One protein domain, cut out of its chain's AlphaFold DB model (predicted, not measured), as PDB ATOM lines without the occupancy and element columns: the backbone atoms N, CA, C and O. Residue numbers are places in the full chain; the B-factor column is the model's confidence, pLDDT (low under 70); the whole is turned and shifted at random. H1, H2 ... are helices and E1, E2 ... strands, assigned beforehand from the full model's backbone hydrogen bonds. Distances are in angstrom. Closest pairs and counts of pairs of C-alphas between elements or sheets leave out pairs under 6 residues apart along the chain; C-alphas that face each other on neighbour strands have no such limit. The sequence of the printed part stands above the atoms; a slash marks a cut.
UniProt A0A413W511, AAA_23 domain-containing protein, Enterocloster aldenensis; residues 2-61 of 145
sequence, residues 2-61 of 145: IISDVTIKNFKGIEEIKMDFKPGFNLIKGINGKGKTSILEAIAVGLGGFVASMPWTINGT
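This is residues 2 to 61 of the 145 residues of the protein "AAA_23 domain-containing protein" of Enterocloster aldenensis (UniProt A0A413W511). A two-stranded hairpin, E1 and E2, has one helix, H1, packed beneath it, closer to E1 than to E2. Residues 21 to 35 make a wide loop from the end of E2 round to H1, and residues 47 to 61 trail on the side of H1 away from the hairpin. The printed part has 60 residues, in the order E1, E2, H1, with an antiparallel sheet E1 - E2. The class is mixed, helices and strands, though under half of the residues are in named elements. The whole is compact, with a radius of gyration of the C-alphas of 11.9 A, and rounded, spanning 27 by 27 by 21 A.

Find C-alpha 5 at (-15.439, 33.003, -25.750), where E1 begins; it runs over residues 5 to 11, 16.5 A long. E2, residues 14 to 20, is also 16.5 A long. Go on to C-alpha 36 at (-11.038, 29.498, -10.818); from there H1, residues 36 to 46, runs 15.7 A to C-alpha 46 at (-24.124, 34.505, -17.845).

Look first at the hairpin of E1 and E2, antiparallel at 176 degrees, where N 8 and O 17 are 2.9 A apart and N 19 and O 6 are 3.0 A apart, within hydrogen-bond range. The closest C-alphas of E1 and H1 are those of Ile 8 and Ala 42, at 6.7 A. Those of E2 and H1 are Ile 14 and Ser 38, at 7.8 A. In H1 every O i to N i+4 pair is within hydrogen-bond range.

The farthest C-alphas, those of Ile 31 and Ser 53, are 29.9 A apart. The printed part has no cut; E1 to E2 is a tight link and E2 to H1 a long one. In the B-factor column, look at residues 48 to 61, where pLDDT is under 70; the mean of the printed part is 77.9.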
ATOM      1  N   ILE A   2     -22.041  25.366 -27.617       83.25
ATOM      2  CA  ILE A   2     -20.580  25.394 -27.437       83.25
ATOM      3  C   ILE A   2     -20.207  26.853 -27.174       83.25
ATOM      4  O   ILE A   2     -20.677  27.726 -27.895       83.25
ATOM      5  N   ILE A   3     -19.414  27.101 -26.132       85.69
ATOM      6  CA  ILE A   3     -18.944  28.442 -25.767       85.69
ATOM      7  C   ILE A   3     -17.621  28.679 -26.501       85.69
ATOM      8  O   ILE A   3     -16.689  27.897 -26.316       85.69
ATOM      9  N   SER A   4     -17.555  29.707 -27.350       92.19
ATOM     10  CA  SER A   4     -16.339  30.120 -28.071       92.19
ATOM     11  C   SER A   4     -15.470  31.056 -27.248       92.19
ATOM     12  O   SER A   4     -14.250  30.948 -27.272       92.19
ATOM     13  N   ASP A   5     -16.099  31.952 -26.501       93.81
ATOM     14  CA  ASP A   5     -15.439  33.003 -25.750       93.81
ATOM     15  C   ASP A   5     -16.300  33.416 -24.554       93.81
ATOM     16  O   ASP A   5     -17.512  33.180 -24.512       93.81
ATOM     17  N   VAL A   6     -15.659  33.999 -23.545       93.31
ATOM     18  CA  VAL A   6     -16.345  34.630 -22.420       93.31
ATOM     19  C   VAL A   6     -15.600  35.886 -21.986       93.31
ATOM     20  O   VAL A   6     -14.372  35.903 -21.871       93.31
ATOM     21  N   THR A   7     -16.363  36.938 -21.696       94.56
ATOM     22  CA  THR A   7     -15.872  38.145 -21.025       94.56
ATOM     23  C   THR A   7     -16.554  38.259 -19.668       94.56
ATOM     24  O   THR A   7     -17.780  38.295 -19.594       94.56
ATOM     25  N   ILE A   8     -15.768  38.323 -18.595       93.38
ATOM     26  CA  ILE A   8     -16.258  38.463 -17.219       93.38
ATOM     27  C   ILE A   8     -15.712  39.776 -16.666       93.38
ATOM     28  O   ILE A   8     -14.510  40.026 -16.748       93.38
ATOM     29  N   LYS A   9     -16.588  40.606 -16.095       93.06
ATOM     30  CA  LYS A   9     -16.229  41.882 -15.462       93.06
ATOM     31  C   LYS A   9     -16.896  42.009 -14.101       93.06
ATOM     32  O   LYS A   9     -18.054  41.621 -13.962       93.06
ATOM     33  N   ASN A  10     -16.185  42.581 -13.132       91.06
ATOM     34  CA  ASN A  10     -16.681  42.893 -11.787       91.06
ATOM     35  C   ASN A  10     -17.417  41.727 -11.095       91.06
ATOM     36  O   ASN A  10     -18.471  41.914 -10.488       91.06
ATOM     37  N   PHE A  11     -16.870  40.511 -11.179       84.12
ATOM     38  CA  PHE A  11     -17.509  39.301 -10.649       84.12
ATOM     39  C   PHE A  11     -16.610  38.594  -9.630       84.12
ATOM     40  O   PHE A  11     -15.538  38.106  -9.979       84.12
ATOM     41  N   LYS A  12     -17.048  38.525  -8.362       82.00
ATOM     42  CA  LYS A  12     -16.379  37.800  -7.256       82.00
ATOM     43  C   LYS A  12     -14.840  37.938  -7.242       82.00
ATOM     44  O   LYS A  12     -14.116  36.940  -7.220       82.00
ATOM     45  N   GLY A  13     -14.349  39.180  -7.257       78.69
ATOM     46  CA  GLY A  13     -12.915  39.506  -7.190       78.69
ATOM     47  C   GLY A  13     -12.172  39.483  -8.532       78.69
ATOM     48  O   GLY A  13     -10.955  39.643  -8.547       78.69
ATOM     49  N   ILE A  14     -12.880  39.290  -9.645       85.19
ATOM     50  CA  ILE A  14     -12.359  39.457 -11.005       85.19
ATOM     51  C   ILE A  14     -12.772  40.845 -11.504       85.19
ATOM     52  O   ILE A  14     -13.965  41.092 -11.684       85.19
ATOM     53  N   GLU A  15     -11.799  41.731 -11.734       87.94
ATOM     54  CA  GLU A  15     -12.039  43.058 -12.325       87.94
ATOM     55  C   GLU A  15     -12.427  42.928 -13.804       87.94
ATOM     56  O   GLU A  15     -13.533  43.303 -14.192       87.94
ATOM     57  N   GLU A  16     -11.566  42.307 -14.615       93.62
ATOM     58  CA  GLU A  16     -11.848  41.968 -16.010       93.62
ATOM     59  C   GLU A  16     -11.008  40.765 -16.463       93.62
ATOM     60  O   GLU A  16      -9.800  40.708 -16.233       93.62
ATOM     61  N   ILE A  17     -11.642  39.807 -17.140       92.25
ATOM     62  CA  ILE A  17     -10.959  38.726 -17.856       92.25
ATOM     63  C   ILE A  17     -11.694  38.414 -19.162       92.25
ATOM     64  O   ILE A  17     -12.926  38.422 -19.222       92.25
ATOM     65  N   LYS A  18     -10.917  38.115 -20.203       94.06
ATOM     66  CA  LYS A  18     -11.391  37.611 -21.495       94.06
ATOM     67  C   LYS A  18     -10.720  36.274 -21.768       94.06
ATOM     68  O   LYS A  18      -9.512  36.150 -21.572       94.06
ATOM     69  N   MET A  19     -11.499  35.279 -22.169       93.12
ATOM     70  CA  MET A  19     -11.002  33.935 -22.450       93.12
ATOM     71  C   MET A  19     -11.625  33.408 -23.731       93.12
ATOM     72  O   MET A  19     -12.847  33.381 -23.846       93.12
ATOM     73  N   ASP A  20     -10.775  32.922 -24.630       93.88
ATOM     74  CA  ASP A  20     -11.180  32.197 -25.830       93.88
ATOM     75  C   ASP A  20     -11.035  30.690 -25.590       93.88
ATOM     76  O   ASP A  20      -9.964  30.202 -25.212       93.88
ATOM     77  N   PHE A  21     -12.100  29.935 -25.834       92.00
ATOM     78  CA  PHE A  21     -12.112  28.482 -25.728       92.00
ATOM     79  C   PHE A  21     -11.747  27.842 -27.065       92.00
ATOM     80  O   PHE A  21     -12.264  28.196 -28.127       92.00
ATOM     81  N   LYS A  22     -10.864  26.843 -27.022       91.25
ATOM     82  CA  LYS A  22     -10.575  26.012 -28.194       91.25
ATOM     83  C   LYS A  22     -11.616  24.894 -28.322       91.25
ATOM     84  O   LYS A  22     -12.119  24.421 -27.298       91.25
ATOM     85  N   PRO A  23     -11.923  24.429 -29.548       88.31
ATOM     86  CA  PRO A  23     -12.714  23.218 -29.739       88.31
ATOM     87  C   PRO A  23     -12.104  22.031 -28.979       88.31
ATOM     88  O   PRO A  23     -10.887  21.857 -28.962       88.31
ATOM     89  N   GLY A  24     -12.949  21.203 -28.362       86.75
ATOM     90  CA  GLY A  24     -12.510  20.054 -27.569       86.75
ATOM     91  C   GLY A  24     -12.452  20.353 -26.070       86.75
ATOM     92  O   GLY A  24     -13.477  20.656 -25.464       86.75
ATOM     93  N   PHE A  25     -11.275  20.202 -25.459       85.38
ATOM     94  CA  PHE A  25     -11.089  20.267 -24.007       85.38
ATOM     95  C   PHE A  25     -10.209  21.455 -23.601       85.38
ATOM     96  O   PHE A  25      -9.113  21.626 -24.128       85.38
ATOM     97  N   ASN A  26     -10.676  22.240 -22.627       88.19
ATOM     98  CA  ASN A  26      -9.949  23.381 -22.070       88.19
ATOM     99  C   ASN A  26      -9.698  23.141 -20.573       88.19
ATOM    100  O   ASN A  26     -10.607  22.730 -19.853       88.19
ATOM    101  N   LEU A  27      -8.476  23.408 -20.099       88.75
ATOM    102  CA  LEU A  27      -8.078  23.224 -18.700       88.75
ATOM    103  C   LEU A  27      -7.894  24.576 -18.001       88.75
ATOM    104  O   LEU A  27      -6.995  25.336 -18.348       88.75
ATOM    105  N   ILE A  28      -8.687  24.835 -16.959       86.50
ATOM    106  CA  ILE A  28      -8.520  26.002 -16.081       86.50
ATOM    107  C   ILE A  28      -7.694  25.577 -14.857       86.50
ATOM    108  O   ILE A  28      -8.187  24.862 -13.984       86.50
ATOM    109  N   LYS A  29      -6.430  26.013 -14.779       86.38
ATOM    110  CA  LYS A  29      -5.489  25.678 -13.692       86.38
ATOM    111  C   LYS A  29      -4.963  26.939 -13.001       86.38
ATOM    112  O   LYS A  29      -4.769  27.969 -13.628       86.38
ATOM    113  N   GLY A  30      -4.692  26.840 -11.701       79.50
ATOM    114  CA  GLY A  30      -4.123  27.916 -10.886       79.50
ATOM    115  C   GLY A  30      -4.120  27.555  -9.400       79.50
ATOM    116  O   GLY A  30      -4.747  26.571  -9.005       79.50
ATOM    117  N   ILE A  31      -3.447  28.347  -8.565       74.38
ATOM    118  CA  ILE A  31      -3.437  28.143  -7.105       74.38
ATOM    119  C   ILE A  31      -4.812  28.442  -6.480       74.38
ATOM    120  O   ILE A  31      -5.691  29.051  -7.105       74.38
ATOM    121  N   ASN A  32      -5.052  27.941  -5.269       78.62
ATOM    122  CA  ASN A  32      -6.324  28.143  -4.569       78.62
ATOM    123  C   ASN A  32      -6.555  29.628  -4.247       78.62
ATOM    124  O   ASN A  32      -5.609  30.389  -4.066       78.62
ATOM    125  N   GLY A  33      -7.823  30.055  -4.265       75.44
ATOM    126  CA  GLY A  33      -8.210  31.448  -4.000       75.44
ATOM    127  C   GLY A  33      -8.000  32.445  -5.151       75.44
ATOM    128  O   GLY A  33      -8.237  33.630  -4.960       75.44
ATOM    129  N   LYS A  34      -7.587  32.009  -6.351       78.94
ATOM    130  CA  LYS A  34      -7.351  32.898  -7.514       78.94
ATOM    131  C   LYS A  34      -8.514  32.998  -8.511       78.94
ATOM    132  O   LYS A  34      -8.300  33.356  -9.660       78.94
ATOM    133  N   GLY A  35      -9.734  32.647  -8.100       77.44
ATOM    134  CA  GLY A  35     -10.932  32.887  -8.920       77.44
ATOM    135  C   GLY A  35     -11.282  31.816  -9.961       77.44
ATOM    136  O   GLY A  35     -12.159  32.049 -10.781       77.44
ATOM    137  N   LYS A  36     -10.671  30.620  -9.920       88.38
ATOM    138  CA  LYS A  36     -11.038  29.498 -10.818       88.38
ATOM    139  C   LYS A  36     -12.531  29.149 -10.734       88.38
ATOM    140  O   LYS A  36     -13.201  29.031 -11.753       88.38
ATOM    141  N   THR A  37     -13.048  29.020  -9.511       83.94
ATOM    142  CA  THR A  37     -14.474  28.780  -9.249       83.94
ATOM    143  C   THR A  37     -15.322  29.969  -9.697       83.94
ATOM    144  O   THR A  37     -16.332  29.768 -10.359       83.94
ATOM    145  N   SER A  38     -14.856  31.199  -9.440       86.50
ATOM    146  CA  SER A  38     -15.526  32.430  -9.873       86.50
ATOM    147  C   SER A  38     -15.685  32.510 -11.399       86.50
ATOM    148  O   SER A  38     -16.707  32.991 -11.874       86.50
ATOM    149  N   ILE A  39     -14.718  32.004 -12.176       89.00
ATOM    150  CA  ILE A  39     -14.820  31.918 -13.643       89.00
ATOM    151  C   ILE A  39     -15.959  30.980 -14.062       89.00
ATOM    152  O   ILE A  39     -16.790  31.350 -14.890       89.00
ATOM    153  N   LEU A  40     -16.020  29.774 -13.487       87.69
ATOM    154  CA  LEU A  40     -17.065  28.796 -13.813       87.69
ATOM    155  C   LEU A  40     -18.459  29.287 -13.400       87.69
ATOM    156  O   LEU A  40     -19.424  29.103 -14.136       87.69
ATOM    157  N   GLU A  41     -18.556  29.956 -12.254       82.12
ATOM    158  CA  GLU A  41     -19.783  30.595 -11.776       82.12
ATOM    159  C   GLU A  41     -20.254  31.722 -12.685       82.12
ATOM    160  O   GLU A  41     -21.437  31.781 -13.006       82.12
ATOM    161  N   ALA A  42     -19.350  32.595 -13.125       87.31
ATOM    162  CA  ALA A  42     -19.697  33.679 -14.033       87.31
ATOM    163  C   ALA A  42     -20.237  33.139 -15.363       87.31
ATOM    164  O   ALA A  42     -21.226  33.657 -15.877       87.31
ATOM    165  N   ILE A  43     -19.633  32.065 -15.888       88.69
ATOM    166  CA  ILE A  43     -20.127  31.372 -17.085       88.69
ATOM    167  C   ILE A  43     -21.527  30.801 -16.829       88.69
ATOM    168  O   ILE A  43     -22.431  31.019 -17.631       88.69
ATOM    169  N   ALA A  44     -21.738  30.112 -15.703       84.50
ATOM    170  CA  ALA A  44     -23.041  29.545 -15.356       84.50
ATOM    171  C   ALA A  44     -24.135  30.619 -15.202       84.50
ATOM    172  O   ALA A  44     -25.244  30.436 -15.697       84.50
ATOM    173  N   VAL A  45     -23.818  31.751 -14.562       82.50
ATOM    174  CA  VAL A  45     -24.726  32.898 -14.394       82.50
ATOM    175  C   VAL A  45     -25.020  33.575 -15.735       82.50
ATOM    176  O   VAL A  45     -26.182  33.846 -16.035       82.50
ATOM    177  N   GLY A  46     -23.993  33.826 -16.552       84.12
ATOM    178  CA  GLY A  46     -24.124  34.505 -17.845       84.12
ATOM    179  C   GLY A  46     -24.954  33.726 -18.867       84.12
ATOM    180  O   GLY A  46     -25.619  34.325 -19.707       84.12
ATOM    181  N   LEU A  47     -24.981  32.397 -18.760       83.62
ATOM    182  CA  LEU A  47     -25.830  31.526 -19.577       83.62
ATOM    183  C   LEU A  47     -27.299  31.477 -19.105       83.62
ATOM    184  O   LEU A  47     -28.126  30.835 -19.754       83.62
ATOM    185  N   GLY A  48     -27.646  32.179 -18.017       67.81
ATOM    186  CA  GLY A  48     -29.007  32.294 -17.495       67.81
ATOM    187  C   GLY A  48     -29.530  31.026 -16.808       67.81
ATOM    188  O   GLY A  48     -28.890  29.975 -16.794       67.81
ATOM    189  N   GLY A  49     -30.737  31.114 -16.230       53.84
ATOM    190  CA  GLY A  49     -31.372  30.107 -15.360       53.84
ATOM    191  C   GLY A  49     -31.571  28.686 -15.916       53.84
ATOM    192  O   GLY A  49     -32.118  27.839 -15.218       53.84
ATOM    193  N   PHE A  50     -31.074  28.380 -17.117       52.03
ATOM    194  CA  PHE A  50     -30.969  27.016 -17.642       52.03
ATOM    195  C   PHE A  50     -30.078  26.117 -16.758       52.03
ATOM    196  O   PHE A  50     -30.302  24.912 -16.685       52.03
ATOM    197  N   VAL A  51     -29.114  26.704 -16.033       50.06
ATOM    198  CA  VAL A  51     -28.309  26.010 -15.004       50.06
ATOM    199  C   VAL A  51     -28.882  26.200 -13.590       50.06
ATOM    200  O   VAL A  51     -28.628  25.380 -12.717       50.06
ATOM    201  N   ALA A  52     -29.712  27.223 -13.352       43.72
ATOM    202  CA  ALA A  52     -30.300  27.491 -12.031       43.72
ATOM    203  C   ALA A  52     -31.342  26.442 -11.588       43.72
ATOM    204  O   ALA A  52     -31.617  26.328 -10.399       43.72
ATOM    205  N   SER A  53     -31.880  25.643 -12.519       42.81
ATOM    206  CA  SER A  53     -32.695  24.456 -12.203       42.81
ATOM    207  C   SER A  53     -31.865  23.206 -11.880       42.81
ATOM    208  O   SER A  53     -32.437  22.170 -11.539       42.81
ATOM    209  N   MET A  54     -30.531  23.260 -11.978       49.03
ATOM    210  CA  MET A  54     -29.679  22.215 -11.418       49.03
ATOM    211  C   MET A  54     -29.389  22.547  -9.950       49.03
ATOM    212  O   MET A  54     -28.916  23.645  -9.663       49.03
ATOM    213  N   PRO A  55     -29.577  21.603  -9.010       47.50
ATOM    214  CA  PRO A  55     -29.242  21.799  -7.593       47.50
ATOM    215  C   PRO A  55     -27.744  22.072  -7.344       47.50
ATOM    216  O   PRO A  55     -27.336  22.317  -6.214       47.50
ATOM    217  N   TRP A  56     -26.922  22.089  -8.397       49.06
ATOM    218  CA  TRP A  56     -25.539  22.536  -8.388       49.06
ATOM    219  C   TRP A  56     -25.445  24.063  -8.490       49.06
ATOM    220  O   TRP A  56     -24.831  24.622  -9.401       49.06
ATOM    221  N   THR A  57     -26.025  24.770  -7.520       42.91
ATOM    222  CA  THR A  57     -25.467  26.087  -7.208       42.91
ATOM    223  C   THR A  57     -24.018  25.823  -6.826       42.91
ATOM    224  O   THR A  57     -23.766  25.057  -5.898       42.91
ATOM    225  N   ILE A  58     -23.068  26.412  -7.554       49.59
ATOM    226  CA  ILE A  58     -21.649  26.434  -7.189       49.59
ATOM    227  C   ILE A  58     -21.522  27.349  -5.959       49.59
ATOM    228  O   ILE A  58     -20.909  28.398  -5.970       49.59
ATOM    229  N   ASN A  59     -22.176  27.001  -4.863       46.25
ATOM    230  CA  ASN A  59     -21.534  27.180  -3.590       46.25
ATOM    231  C   ASN A  59     -20.538  26.033  -3.590       46.25
ATOM    232  O   ASN A  59     -20.945  24.898  -3.828       46.25
ATOM    233  N   GLY A  60     -19.243  26.303  -3.415       45.34
ATOM    234  CA  GLY A  60     -18.362  25.226  -2.987       45.34
ATOM    235  C   GLY A  60     -19.039  24.630  -1.767       45.34
ATOM    236  O   GLY A  60     -19.102  25.290  -0.728       45.34
ATOM    237  N   THR A  61     -19.663  23.464  -1.921       44.47
ATOM    238  CA  THR A  61     -20.097  22.706  -0.772       44.47
ATOM    239  C   THR A  61     -18.798  22.532  -0.001       44.47
ATOM    240  O   THR A  61     -17.774  22.160  -0.556       44.47
TER     241      THR A  61